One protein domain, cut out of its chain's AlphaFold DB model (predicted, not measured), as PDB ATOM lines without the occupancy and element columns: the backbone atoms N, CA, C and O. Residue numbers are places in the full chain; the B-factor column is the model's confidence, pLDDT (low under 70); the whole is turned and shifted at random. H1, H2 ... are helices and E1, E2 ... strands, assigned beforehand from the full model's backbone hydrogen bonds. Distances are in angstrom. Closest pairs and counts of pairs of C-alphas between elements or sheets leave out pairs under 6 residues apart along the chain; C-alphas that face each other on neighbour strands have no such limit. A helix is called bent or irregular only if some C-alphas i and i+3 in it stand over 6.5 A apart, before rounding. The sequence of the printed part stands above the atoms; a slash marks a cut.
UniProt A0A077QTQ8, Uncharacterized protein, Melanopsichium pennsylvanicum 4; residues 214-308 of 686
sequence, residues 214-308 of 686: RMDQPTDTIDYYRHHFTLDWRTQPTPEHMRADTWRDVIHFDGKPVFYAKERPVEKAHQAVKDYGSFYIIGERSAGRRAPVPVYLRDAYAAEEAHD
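AT A GLANCE: This is residues 214 to 308 of the 686 residues of an uncharacterized protein of Melanopsichium pennsylvanicum 4 (UniProt A0A077QTQ8). What shape do the parts make? A twisted sheet of four strands is covered on one face by H1 and H3, making two layers, while H2 lies off the sheet, near H3. What is it made of? The printed part has 95 residues, with under half of them in named elements, which run H1, H2, E1, H3, E2, E3, E4; the class is mixed, helices and strands, and the sheet is mixed, in the order E1, E2, E3, E4. How large is its outline? It is compact, with a radius of gyration of the C-alphas of 13.5 A, and only just elongated, spanning 43 by 29 by 21 A.

IN THESE COORDINATES: Where are the strands? E1 is residues 256 to 260, 13.5 A long, and E2 is residues 279 to 282. E3 is residues 294 to 299, 15.7 A long, and E4 is residues 302 to 305, ending at C-alpha 305 (-5.084, 3.702, -55.027). Where are the helices? H3, residues 266 to 276, is 15.2 A long. H1, residues 221 to 229, is 12.8 A long and begins at C-alpha 221 (-11.035, 1.885, -41.928). H2, residues 240 to 246, is only just irregular: C-alphas 241 and 244 are 6.7 A apart.

HOW THE PARTS SIT: How do the strands pair? E1 and E2 are parallel at 26 degrees, with N 282 and O 259 2.8 A apart; with H3 between them they form a strand-helix-strand unit, two parallel neighbours joined through a helix, with a right-handed crossover. E2, E3 and E4 form a meander, each strand the antiparallel neighbour of the one before, with N 279 and O 297 2.9 A apart and N 296 and O 304 2.8 A apart. Where are the helices? On the same face, H3 is only just over E2 alone, at a height over the sheet of 7.8 A, and H1 only just over E3 alone, at 8.6 A. H1 and H3 only just touch, with 3 pairs of C-alphas within 8 A, the closest being Tyr 225 and Val 266 at 7.3 A. H2 is close to H3 but not clearly touching, the closest C-alphas being Arg 243 and Asp 275 at 7.5 A. How full are the helix backbones? O i to N i+4 pairs are within hydrogen-bond range in 4 of 5 for H1, 6 of 7 for H3 and 1 of 3 for H2, which has 3 of 4 O i to N i+3 pairs in range.

THE WHOLE: How far does it reach? The two C-alphas farthest apart, those of Arg 214 and His 241, are 44.4 A apart. Is it whole, and which link is long? The printed part has no cut, and the link from E2 to E3 is long, with 11 residues. Where is confidence low? The pLDDT is under 70 at residues 214 to 220, 230 to 234, 286 to 291 and 300 to 302.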
ATOM      1  N   ARG A 214     -27.373   5.972 -38.937       44.66
ATOM      2  CA  ARG A 214     -27.586   4.514 -38.912       44.66
ATOM      3  C   ARG A 214     -27.102   3.806 -40.180       44.66
ATOM      4  O   ARG A 214     -26.832   2.616 -40.093       44.66
ATOM      5  N   MET A 215     -26.975   4.511 -41.309       44.62
ATOM      6  CA  MET A 215     -26.410   3.968 -42.557       44.62
ATOM      7  C   MET A 215     -24.913   4.272 -42.742       44.62
ATOM      8  O   MET A 215     -24.232   3.472 -43.369       44.62
ATOM      9  N   ASP A 216     -24.376   5.346 -42.149       50.50
ATOM     10  CA  ASP A 216     -22.993   5.802 -42.391       50.50
ATOM     11  C   ASP A 216     -22.009   5.390 -41.275       50.50
ATOM     12  O   ASP A 216     -21.183   6.195 -40.842       50.50
ATOM     13  N   GLN A 217     -22.078   4.159 -40.752       49.53
ATOM     14  CA  GLN A 217     -20.898   3.636 -40.054       49.53
ATOM     15  C   GLN A 217     -19.931   3.130 -41.126       49.53
ATOM     16  O   GLN A 217     -20.271   2.154 -41.796       49.53
ATOM     17  N   PRO A 218     -18.774   3.791 -41.341       57.34
ATOM     18  CA  PRO A 218     -17.820   3.356 -42.351       57.34
ATOM     19  C   PRO A 218     -17.475   1.889 -42.100       57.34
ATOM     20  O   PRO A 218     -17.066   1.509 -41.000       57.34
ATOM     21  N   THR A 219     -17.747   1.060 -43.108       57.75
ATOM     22  CA  THR A 219     -17.632  -0.403 -43.013       57.75
ATOM     23  C   THR A 219     -16.179  -0.861 -43.052       57.75
ATOM     24  O   THR A 219     -15.866  -1.949 -42.565       57.75
ATOM     25  N   ASP A 220     -15.280  -0.012 -43.555       68.19
ATOM     26  CA  ASP A 220     -13.844  -0.198 -43.468       68.19
ATOM     27  C   ASP A 220     -13.116   1.046 -42.926       68.19
ATOM     28  O   ASP A 220     -13.651   2.154 -42.811       68.19
ATOM     29  N   THR A 221     -11.863   0.833 -42.523       71.75
ATOM     30  CA  THR A 221     -11.035   1.885 -41.928       71.75
ATOM     31  C   THR A 221     -10.611   2.951 -42.929       71.75
ATOM     32  O   THR A 221     -10.177   3.993 -42.471       71.75
ATOM     33  N   ILE A 222     -10.736   2.744 -44.242       73.31
ATOM     34  CA  ILE A 222     -10.348   3.710 -45.281       73.31
ATOM     35  C   ILE A 222     -11.503   4.676 -45.555       73.31
ATOM     36  O   ILE A 222     -11.300   5.891 -45.609       73.31
ATOM     37  N   ASP A 223     -12.721   4.153 -45.655       73.06
ATOM     38  CA  ASP A 223     -13.950   4.921 -45.815       73.06
ATOM     39  C   ASP A 223     -14.176   5.864 -44.628       73.06
ATOM     40  O   ASP A 223     -14.694   6.967 -44.801       73.06
ATOM     41  N   TYR A 224     -13.687   5.496 -43.438       77.75
ATOM     42  CA  TYR A 224     -13.618   6.400 -42.290       77.75
ATOM     43  C   TYR A 224     -12.813   7.673 -42.601       77.75
ATOM     44  O   TYR A 224     -13.296   8.777 -42.352       77.75
ATOM     45  N   TYR A 225     -11.620   7.555 -43.194       75.25
ATOM     46  CA  TYR A 225     -10.817   8.732 -43.551       75.25
ATOM     47  C   TYR A 225     -11.444   9.489 -44.708       75.25
ATOM     48  O   TYR A 225     -11.520  10.709 -44.647       75.25
ATOM     49  N   ARG A 226     -11.985   8.794 -45.714       73.81
ATOM     50  CA  ARG A 226     -12.730   9.459 -46.793       73.81
ATOM     51  C   ARG A 226     -13.862  10.322 -46.246       73.81
ATOM     52  O   ARG A 226     -14.006  11.461 -46.666       73.81
ATOM     53  N   HIS A 227     -14.625   9.817 -45.280       75.56
ATOM     54  CA  HIS A 227     -15.705  10.579 -44.664       75.56
ATOM     55  C   HIS A 227     -15.180  11.777 -43.860       75.56
ATOM     56  O   HIS A 227     -15.651  12.898 -44.040       75.56
ATOM     57  N   HIS A 228     -14.177  11.570 -43.003       72.88
ATOM     58  CA  HIS A 228     -13.682  12.611 -42.099       72.88
ATOM     59  C   HIS A 228     -12.859  13.715 -42.780       72.88
ATOM     60  O   HIS A 228     -12.842  14.833 -42.270       72.88
ATOM     61  N   PHE A 229     -12.248  13.444 -43.937       70.31
ATOM     62  CA  PHE A 229     -11.451  14.425 -44.683       70.31
ATOM     63  C   PHE A 229     -12.284  15.404 -45.518       70.31
ATOM     64  O   PHE A 229     -11.758  16.425 -45.947       70.31
ATOM     65  N   THR A 230     -13.583  15.145 -45.705       63.47
ATOM     66  CA  THR A 230     -14.502  16.081 -46.385       63.47
ATOM     67  C   THR A 230     -14.887  17.296 -45.531       63.47
ATOM     68  O   THR A 230     -15.545  18.213 -46.023       63.47
ATOM     69  N   LEU A 231     -14.494  17.325 -44.252       57.22
ATOM     70  CA  LEU A 231     -14.769  18.429 -43.337       57.22
ATOM     71  C   LEU A 231     -13.647  19.470 -43.415       57.22
ATOM     72  O   LEU A 231     -12.495  19.172 -43.123       57.22
ATOM     73  N   ASP A 232     -14.005  20.697 -43.789       58.44
ATOM     74  CA  ASP A 232     -13.088  21.825 -43.965       58.44
ATOM     75  C   ASP A 232     -12.357  22.167 -42.650       58.44
ATOM     76  O   ASP A 232     -12.949  22.686 -41.697       58.44
ATOM     77  N   TRP A 233     -11.067  21.834 -42.569       61.59
ATOM     78  CA  TRP A 233     -10.245  22.019 -41.374       61.59
ATOM     79  C   TRP A 233      -9.284  23.201 -41.549       61.59
ATOM     80  O   TRP A 233      -8.539  23.323 -42.523       61.59
ATOM     81  N   ARG A 234      -9.311  24.111 -40.572       62.59
ATOM     82  CA  ARG A 234      -8.620  25.409 -40.605       62.59
ATOM     83  C   ARG A 234      -7.269  25.395 -39.881       62.59
ATOM     84  O   ARG A 234      -7.009  26.311 -39.103       62.59
ATOM     85  N   THR A 235      -6.418  24.387 -40.073       72.75
ATOM     86  CA  THR A 235      -5.055  24.469 -39.510       72.75
ATOM     87  C   THR A 235      -4.091  25.102 -40.510       72.75
ATOM     88  O   THR A 235      -4.201  24.933 -41.729       72.75
ATOM     89  N   GLN A 236      -3.196  25.935 -39.982       85.38
ATOM     90  CA  GLN A 236      -2.136  26.565 -40.760       85.38
ATOM     91  C   GLN A 236      -1.037  25.530 -41.053       85.38
ATOM     92  O   GLN A 236      -0.847  24.607 -40.256       85.38
ATOM     93  N   PRO A 237      -0.318  25.651 -42.184       89.31
ATOM     94  CA  PRO A 237       0.845  24.810 -42.439       89.31
ATOM     95  C   PRO A 237       1.876  25.001 -41.323       89.31
ATOM     96  O   PRO A 237       2.133  26.127 -40.888       89.31
ATOM     97  N   THR A 238       2.473  23.902 -40.871       91.31
ATOM     98  CA  THR A 238       3.556  23.932 -39.893       91.31
ATOM     99  C   THR A 238       4.719  24.722 -40.497       91.31
ATOM    100  O   THR A 238       5.140  24.406 -41.622       91.31
ATOM    101  N   PRO A 239       5.264  25.728 -39.787       92.44
ATOM    102  CA  PRO A 239       6.450  26.449 -40.231       92.44
ATOM    103  C   PRO A 239       7.582  25.493 -40.605       92.44
ATOM    104  O   PRO A 239       7.840  24.516 -39.904       92.44
ATOM    105  N   GLU A 240       8.274  25.785 -41.705       86.19
ATOM    106  CA  GLU A 240       9.251  24.875 -42.316       86.19
ATOM    107  C   GLU A 240      10.328  24.394 -41.329       86.19
ATOM    108  O   GLU A 240      10.611  23.201 -41.253       86.19
ATOM    109  N   HIS A 241      10.841  25.296 -40.486       84.69
ATOM    110  CA  HIS A 241      11.844  24.975 -39.466       84.69
ATOM    111  C   HIS A 241      11.333  24.042 -38.351       84.69
ATOM    112  O   HIS A 241      12.143  23.388 -37.703       84.69
ATOM    113  N   MET A 242      10.016  23.962 -38.125       90.75
ATOM    114  CA  MET A 242       9.403  23.044 -37.153       90.75
ATOM    115  C   MET A 242       8.957  21.729 -37.788       90.75
ATOM    116  O   MET A 242       8.772  20.741 -37.081       90.75
ATOM    117  N   ARG A 243       8.817  21.676 -39.117       91.06
ATOM    118  CA  ARG A 243       8.302  20.496 -39.822       91.06
ATOM    119  C   ARG A 243       9.149  19.252 -39.540       91.06
ATOM    120  O   ARG A 243       8.600  18.193 -39.252       91.06
ATOM    121  N   ALA A 244      10.475  19.381 -39.544       88.62
ATOM    122  CA  ALA A 244      11.368  18.261 -39.245       88.62
ATOM    123  C   ALA A 244      11.136  17.671 -37.842       88.62
ATOM    124  O   ALA A 244      11.231  16.456 -37.678       88.62
ATOM    125  N   ASP A 245      10.795  18.506 -36.857       89.12
ATOM    126  CA  ASP A 245      10.514  18.074 -35.487       89.12
ATOM    127  C   ASP A 245       9.096  17.516 -35.331       89.12
ATOM    128  O   ASP A 245       8.916  16.484 -34.688       89.12
ATOM    129  N   THR A 246       8.091  18.139 -35.952       93.88
ATOM    130  CA  THR A 246       6.692  17.676 -35.905       93.88
ATOM    131  C   THR A 246       6.524  16.279 -36.503       93.88
ATOM    132  O   THR A 246       5.716  15.491 -36.017       93.88
ATOM    133  N   TRP A 247       7.299  15.970 -37.543       96.19
ATOM    134  CA  TRP A 247       7.166  14.750 -38.340       96.19
ATOM    135  C   TRP A 247       8.223  13.685 -38.035       96.19
ATOM    136  O   TRP A 247       8.242  12.635 -38.677       96.19
ATOM    137  N   ARG A 248       9.098  13.930 -37.050       94.75
ATOM    138  CA  ARG A 248      10.262  13.080 -36.740       94.75
ATOM    139  C   ARG A 248       9.924  11.640 -36.361       94.75
ATOM    140  O   ARG A 248      10.777  10.768 -36.487       94.75
ATOM    141  N   ASP A 249       8.716  11.402 -35.855       94.81
ATOM    142  CA  ASP A 249       8.239  10.098 -35.398       94.81
ATOM    143  C   ASP A 249       7.412   9.342 -36.449       94.81
ATOM    144  O   ASP A 249       6.991   8.218 -36.181       94.81
ATOM    145  N   VAL A 250       7.198   9.926 -37.632       96.62
ATOM    146  CA  VAL A 250       6.340   9.370 -38.685       96.62
ATOM    147  C   VAL A 250       7.187   8.772 -39.808       96.62
ATOM    148  O   VAL A 250       8.126   9.396 -40.303       96.62
ATOM    149  N   ILE A 251       6.836   7.561 -40.240       97.38
ATOM    150  CA  ILE A 251       7.464   6.907 -41.395       97.38
ATOM    151  C   ILE A 251       7.084   7.661 -42.671       97.38
ATOM    152  O   ILE A 251       5.932   8.059 -42.823       97.38
ATOM    153  N   HIS A 252       8.027   7.843 -43.590       97.00
ATOM    154  CA  HIS A 252       7.800   8.464 -44.889       97.00
ATOM    155  C   HIS A 252       8.080   7.489 -46.033       97.00
ATOM    156  O   HIS A 252       9.021   6.702 -45.979       97.00
ATOM    157  N   PHE A 253       7.276   7.569 -47.088       95.69
ATOM    158  CA  PHE A 253       7.475   6.893 -48.366       95.69
ATOM    159  C   PHE A 253       7.428   7.953 -49.463       95.69
ATOM    160  O   PHE A 253       6.491   8.749 -49.506       95.69
ATOM    161  N   ASP A 254       8.471   8.012 -50.291       92.75
ATOM    162  CA  ASP A 254       8.647   9.051 -51.316       92.75
ATOM    163  C   ASP A 254       8.458  10.488 -50.774       92.75
ATOM    164  O   ASP A 254       7.737  11.326 -51.314       92.75
ATOM    165  N   GLY A 255       9.042  10.756 -49.602       93.50
ATOM    166  CA  GLY A 255       8.942  12.058 -48.936       93.50
ATOM    167  C   GLY A 255       7.551  12.413 -48.393       93.50
ATOM    168  O   GLY A 255       7.361  13.543 -47.942       93.50
ATOM    169  N   LYS A 256       6.581  11.488 -48.401       95.81
ATOM    170  CA  LYS A 256       5.236  11.685 -47.837       95.81
ATOM    171  C   LYS A 256       5.023  10.832 -46.592       95.81
ATOM    172  O   LYS A 256       5.458   9.681 -46.580       95.81
ATOM    173  N   PRO A 257       4.329  11.338 -45.562       96.69
ATOM    174  CA  PRO A 257       4.065  10.565 -44.357       96.69
ATOM    175  C   PRO A 257       3.145   9.373 -44.650       96.69
ATOM    176  O   PRO A 257       2.242   9.448 -45.486       96.69
ATOM    177  N   VAL A 258       3.376   8.274 -43.936       96.38
ATOM    178  CA  VAL A 258       2.605   7.033 -44.014       96.38
ATOM    179  C   VAL A 258       1.941   6.774 -42.668       96.38
ATOM    180  O   VAL A 258       2.607   6.722 -41.635       96.38
ATOM    181  N   PHE A 259       0.629   6.556 -42.685       94.50
ATOM    182  CA  PHE A 259      -0.158   6.257 -41.493       94.50
ATOM    183  C   PHE A 259      -0.812   4.882 -41.562       94.50
ATOM    184  O   PHE A 259      -1.262   4.437 -42.619       94.50
ATOM    185  N   TYR A 260      -0.961   4.240 -40.406       90.69
ATOM    186  CA  TYR A 260      -1.831   3.079 -40.268       90.69
ATOM    187  C   TYR A 260      -3.244   3.528 -39.911       90.69
ATOM    188  O   TYR A 260      -3.462   4.209 -38.909       90.69
ATOM    189  N   ALA A 261      -4.236   3.095 -40.690       87.19
ATOM    190  CA  ALA A 261      -5.618   3.529 -40.500       87.19
ATOM    191  C   ALA A 261      -6.165   3.185 -39.101       87.19
ATOM    192  O   ALA A 261      -6.966   3.940 -38.545       87.19
ATOM    193  N   LYS A 262      -5.676   2.083 -38.512       84.12
ATOM    194  CA  LYS A 262      -6.017   1.602 -37.166       84.12
ATOM    195  C   LYS A 262      -5.728   2.616 -36.059       84.12
ATOM    196  O   LYS A 262      -6.477   2.680 -35.089       84.12
ATOM    197  N   GLU A 263      -4.663   3.399 -36.201       86.38
ATOM    198  CA  GLU A 263      -4.224   4.360 -35.182       86.38
ATOM    199  C   GLU A 263      -5.119   5.604 -35.129       86.38
ATOM    200  O   GLU A 263      -5.024   6.397 -34.197       86.38
ATOM    201  N   ARG A 264      -6.011   5.773 -36.117       84.25
ATOM    202  CA  ARG A 264      -6.902   6.934 -36.244       84.25
ATOM    203  C   ARG A 264      -6.184   8.298 -36.179       84.25
ATOM    204  O   ARG A 264      -6.726   9.197 -35.536       84.25
ATOM    205  N   PRO A 265      -5.024   8.523 -36.840       84.38
ATOM    206  CA  PRO A 265      -4.320   9.809 -36.799       84.38
ATOM    207  C   PRO A 265      -5.007  10.908 -37.629       84.38
ATOM    208  O   PRO A 265      -4.363  11.532 -38.460       84.38
ATOM    209  N   VAL A 266      -6.300  11.177 -37.430       86.94
ATOM    210  CA  VAL A 266      -7.071  12.135 -38.248       86.94
ATOM    211  C   VAL A 266      -6.441  13.531 -38.224       86.94
ATOM    212  O   VAL A 266      -6.236  14.127 -39.274       86.94
ATOM    213  N   GLU A 267      -6.061  14.031 -37.047       88.12
ATOM    214  CA  GLU A 267      -5.454  15.364 -36.905       88.12
ATOM    215  C   GLU A 267      -4.067  15.451 -37.553       88.12
ATOM    216  O   GLU A 267      -3.794  16.395 -38.295       88.12
ATOM    217  N   LYS A 268      -3.204  14.444 -37.336       91.19
ATOM    218  CA  LYS A 268      -1.897  14.380 -38.007       91.19
ATOM    219  C   LYS A 268      -2.089  14.260 -39.518       91.19
ATOM    220  O   LYS A 268      -1.455  14.984 -40.267       91.19
ATOM    221  N   ALA A 269      -2.982  13.400 -39.983       90.25
ATOM    222  CA  ALA A 269      -3.211  13.194 -41.405       90.25
ATOM    223  C   ALA A 269      -3.799  14.443 -42.088       90.25
ATOM    224  O   ALA A 269      -3.417  14.741 -43.217       90.25
ATOM    225  N   HIS A 270      -4.633  15.232 -41.398       88.31
ATOM    226  CA  HIS A 270      -4.962  16.584 -41.845       88.31
ATOM    227  C   HIS A 270      -3.677  17.399 -41.982       88.31
ATOM    228  O   HIS A 270      -3.314  17.751 -43.100       88.31
ATOM    229  N   GLN A 271      -2.915  17.597 -40.905       92.00
ATOM    230  CA  GLN A 271      -1.691  18.402 -40.951       92.00
ATOM    231  C   GLN A 271      -0.707  17.966 -42.062       92.00
ATOM    232  O   GLN A 271      -0.104  18.823 -42.707       92.00
ATOM    233  N   ALA A 272      -0.608  16.665 -42.362       93.19
ATOM    234  CA  ALA A 272       0.202  16.131 -43.461       93.19
ATOM    235  C   ALA A 272      -0.182  16.714 -44.824       93.19
ATOM    236  O   ALA A 272       0.693  17.051 -45.616       93.19
ATOM    237  N   VAL A 273      -1.477  16.874 -45.102       91.06
ATOM    238  CA  VAL A 273      -1.955  17.462 -46.361       91.06
ATOM    239  C   VAL A 273      -1.526  18.927 -46.487       91.06
ATOM    240  O   VAL A 273      -1.196  19.353 -47.585       91.06
ATOM    241  N   LYS A 274      -1.442  19.716 -45.406       90.56
ATOM    242  CA  LYS A 274      -0.927  21.104 -45.519       90.56
ATOM    243  C   LYS A 274       0.584  21.152 -45.613       90.56
ATOM    244  O   LYS A 274       1.114  21.992 -46.333       90.56
ATOM    245  N   ASP A 275       1.267  20.275 -44.887       92.50
ATOM    246  CA  ASP A 275       2.724  20.309 -44.802       92.50
ATOM    247  C   ASP A 275       3.387  19.678 -46.034       92.50
ATOM    248  O   ASP A 275       4.413  20.175 -46.497       92.50
ATOM    249  N   TYR A 276       2.788  18.619 -46.584       92.12
ATOM    250  CA  TYR A 276       3.332  17.827 -47.690       92.12
ATOM    251  C   TYR A 276       2.431  17.796 -48.927       92.12
ATOM    252  O   TYR A 276       2.861  17.296 -49.966       92.12
ATOM    253  N   GLY A 277       1.193  18.289 -48.861       91.56
ATOM    254  CA  GLY A 277       0.237  18.202 -49.971       91.56
ATOM    255  C   GLY A 277      -0.376  16.815 -50.169       91.56
ATOM    256  O   GLY A 277      -1.232  16.669 -51.026       91.56
ATOM    257  N   SER A 278       0.084  15.789 -49.446       92.44
ATOM    258  CA  SER A 278      -0.442  14.425 -49.522       92.44
ATOM    259  C   SER A 278       0.138  13.513 -48.442       92.44
ATOM    260  O   SER A 278       1.130  13.848 -47.790       92.44
ATOM    261  N   PHE A 279      -0.475  12.343 -48.268       93.94
ATOM    262  CA  PHE A 279       0.010  11.266 -47.408       93.94
ATOM    263  C   PHE A 279      -0.482   9.898 -47.891       93.94
ATOM    264  O   PHE A 279      -1.421   9.791 -48.683       93.94
ATOM    265  N   TYR A 280       0.137   8.845 -47.368       94.50
ATOM    266  CA  TYR A 280      -0.305   7.470 -47.558       94.50
ATOM    267  C   TYR A 280      -1.029   6.965 -46.320       94.50
ATOM    268  O   TYR A 280      -0.602   7.202 -45.187       94.50
ATOM    269  N   ILE A 281      -2.098   6.206 -46.530       92.00
ATOM    270  CA  ILE A 281      -2.783   5.490 -45.466       92.00
ATOM    271  C   ILE A 281      -2.895   4.010 -45.787       92.00
ATOM    272  O   ILE A 281      -3.295   3.622 -46.879       92.00
ATOM    273  N   ILE A 282      -2.556   3.174 -44.812       90.88
ATOM    274  CA  ILE A 282      -2.610   1.723 -44.937       90.88
ATOM    275  C   ILE A 282      -3.797   1.227 -44.124       90.88
ATOM    276  O   ILE A 282      -3.780   1.251 -42.889       90.88
ATOM    277  N   GLY A 283      -4.843   0.810 -44.838       85.44
ATOM    278  CA  GLY A 283      -6.037   0.219 -44.245       85.44
ATOM    279  C   GLY A 283      -5.764  -1.149 -43.622       85.44
ATOM    280  O   GLY A 283      -4.890  -1.895 -44.071       85.44
ATOM    281  N   GLU A 284      -6.550  -1.504 -42.603       77.94
ATOM    282  CA  GLU A 284      -6.607  -2.896 -42.155       77.94
ATOM    283  C   GLU A 284      -7.201  -3.789 -43.254       77.94
ATOM    284  O   GLU A 284      -7.956  -3.349 -44.123       77.94
ATOM    285  N   ARG A 285      -6.858  -5.076 -43.201       72.19
ATOM    286  CA  ARG A 285      -7.395  -6.086 -44.111       72.19
ATOM    287  C   ARG A 285      -8.906  -6.210 -43.877       72.19
ATOM    288  O   ARG A 285      -9.327  -6.771 -42.869       72.19
ATOM    289  N   SER A 286      -9.719  -5.674 -44.785       67.00
ATOM    290  CA  SER A 286     -11.178  -5.796 -44.718       67.00
ATOM    291  C   SER A 286     -11.630  -7.218 -45.071       67.00
ATOM    292  O   SER A 286     -10.965  -7.931 -45.830       67.00
ATOM    293  N   ALA A 287     -12.760  -7.649 -44.499       54.03
ATOM    294  CA  ALA A 287     -13.359  -8.959 -44.751       54.03
ATOM    295  C   ALA A 287     -13.741  -9.079 -46.238       54.03
ATOM    296  O   ALA A 287     -14.778  -8.591 -46.669       54.03
ATOM    297  N   GLY A 288     -12.853  -9.672 -47.036       64.69
ATOM    298  CA  GLY A 288     -13.001  -9.797 -48.491       64.69
ATOM    299  C   GLY A 288     -11.744  -9.427 -49.279       64.69
ATOM    300  O   GLY A 288     -11.587  -9.887 -50.408       64.69
ATOM    301  N   ARG A 289     -10.804  -8.672 -48.694       60.97
ATOM    302  CA  ARG A 289      -9.531  -8.327 -49.348       60.97
ATOM    303  C   ARG A 289      -8.373  -9.167 -48.801       60.97
ATOM    304  O   ARG A 289      -8.260  -9.434 -47.603       60.97
ATOM    305  N   ARG A 290      -7.503  -9.642 -49.704       60.72
ATOM    306  CA  ARG A 290      -6.358 -10.512 -49.363       60.72
ATOM    307  C   ARG A 290      -5.140  -9.742 -48.835       60.72
ATOM    308  O   ARG A 290      -4.337 -10.337 -48.124       60.72
ATOM    309  N   ALA A 291      -5.040  -8.444 -49.114       67.75
ATOM    310  CA  ALA A 291      -3.938  -7.578 -48.699       67.75
ATOM    311  C   ALA A 291      -4.464  -6.243 -48.129       67.75
ATOM    312  O   ALA A 291      -5.573  -5.833 -48.493       67.75
ATOM    313  N   PRO A 292      -3.709  -5.579 -47.230       76.44
ATOM    314  CA  PRO A 292      -3.966  -4.181 -46.898       76.44
ATOM    315  C   PRO A 292      -3.864  -3.341 -48.172       76.44
ATOM    316  O   PRO A 292      -2.950  -3.542 -48.969       76.44
ATOM    317  N   VAL A 293      -4.807  -2.423 -48.369       77.75
ATOM    318  CA  VAL A 293      -4.801  -1.534 -49.534       77.75
ATOM    319  C   VAL A 293      -4.240  -0.190 -49.096       77.75
ATOM    320  O   VAL A 293      -4.885   0.492 -48.293       77.75
ATOM    321  N   PRO A 294      -3.034   0.181 -49.550       86.25
ATOM    322  CA  PRO A 294      -2.552   1.530 -49.365       86.25
ATOM    323  C   PRO A 294      -3.340   2.475 -50.270       86.25
ATOM    324  O   PRO A 294      -3.510   2.239 -51.467       86.25
ATOM    325  N   VAL A 295      -3.812   3.562 -49.684       85.12
ATOM    326  CA  VAL A 295      -4.509   4.631 -50.389       85.12
ATOM    327  C   VAL A 295      -3.653   5.880 -50.291       85.12
ATOM    328  O   VAL A 295      -3.129   6.209 -49.224       85.12
ATOM    329  N   TYR A 296      -3.500   6.554 -51.418       85.75
ATOM    330  CA  TYR A 296      -2.855   7.846 -51.510       85.75
ATOM    331  C   TYR A 296      -3.918   8.941 -51.430       85.75
ATOM    332  O   TYR A 296      -4.919   8.916 -52.150       85.75
ATOM    333  N   LEU A 297      -3.722   9.883 -50.513       82.94
ATOM    334  CA  LEU A 297      -4.648  10.981 -50.258       82.94
ATOM    335  C   LEU A 297      -3.908  12.295 -50.483       82.94
ATOM    336  O   LEU A 297      -2.946  12.591 -49.777       82.94
ATOM    337  N   ARG A 298      -4.346  13.068 -51.481       80.94
ATOM    338  CA  ARG A 298      -3.735  14.352 -51.867       80.94
ATOM    339  C   ARG A 298      -4.564  15.553 -51.423       80.94
ATOM    340  O   ARG A 298      -4.022  16.516 -50.910       80.94
ATOM    341  N   ASP A 299      -5.881  15.462 -51.534       70.06
ATOM    342  CA  ASP A 299      -6.813  16.505 -51.109       70.06
ATOM    343  C   ASP A 299      -8.064  15.871 -50.493       70.06
ATOM    344  O   ASP A 299      -8.301  14.671 -50.655       70.06
ATOM    345  N   ALA A 300      -8.897  16.686 -49.834       59.16
ATOM    346  CA  ALA A 300     -10.157  16.293 -49.180       59.16
ATOM    347  C   ALA A 300     -11.126  15.464 -50.056       59.16
ATOM    348  O   ALA A 300     -12.082  14.884 -49.543       59.16
ATOM    349  N   TYR A 301     -10.886  15.401 -51.370       57.66
ATOM    350  CA  TYR A 301     -11.798  14.838 -52.361       57.66
ATOM    351  C   TYR A 301     -11.202  13.719 -53.231       57.66
ATOM    352  O   TYR A 301     -11.954  13.083 -53.967       57.66
ATOM    353  N   ALA A 302      -9.894  13.442 -53.156       68.00
ATOM    354  CA  ALA A 302      -9.233  12.480 -54.044       68.00
ATOM    355  C   ALA A 302      -8.498  11.395 -53.243       68.00
ATOM    356  O   ALA A 302      -7.369  11.582 -52.791       68.00
ATOM    357  N   ALA A 303      -9.183  10.264 -53.060       71.75
ATOM    358  CA  ALA A 303      -8.604   9.024 -52.567       71.75
ATOM    359  C   ALA A 303      -8.290   8.124 -53.757       71.75
ATOM    360  O   ALA A 303      -9.200   7.530 -54.341       71.75
ATOM    361  N   GLU A 304      -7.014   8.025 -54.092       80.25
ATOM    362  CA  GLU A 304      -6.524   7.205 -55.192       80.25
ATOM    363  C   GLU A 304      -5.840   5.961 -54.628       80.25
ATOM    364  O   GLU A 304      -5.274   5.972 -53.532       80.25
ATOM    365  N   GLU A 305      -5.927   4.849 -55.349       74.94
ATOM    366  CA  GLU A 305      -5.084   3.702 -55.027       74.94
ATOM    367  C   GLU A 305      -3.623   4.106 -55.247       74.94
ATOM    368  O   GLU A 305      -3.303   4.767 -56.235       74.94
ATOM    369  N   ALA A 306      -2.744   3.783 -54.296       75.94
ATOM    370  CA  ALA A 306      -1.352   4.202 -54.393       75.94
ATOM    371  C   ALA A 306      -0.701   3.583 -55.644       75.94
ATOM    372  O   ALA A 306      -0.641   2.357 -55.755       75.94
ATOM    373  N   HIS A 307      -0.186   4.424 -56.548       72.75
ATOM    374  CA  HIS A 307       0.482   3.984 -57.780       72.75
ATOM    375  C   HIS A 307       1.634   2.996 -57.513       72.75
ATOM    376  O   HIS A 307       1.813   2.063 -58.289       72.75
ATOM    377  N   ASP A 308       2.309   3.123 -56.364       83.81
ATOM    378  CA  ASP A 308       3.396   2.243 -55.912       83.81
ATOM    379  C   ASP A 308       3.019   1.427 -54.661       83.81
ATOM    380  O   ASP A 308       3.795   1.285 -53.711       83.81
TER     381      ASP A 308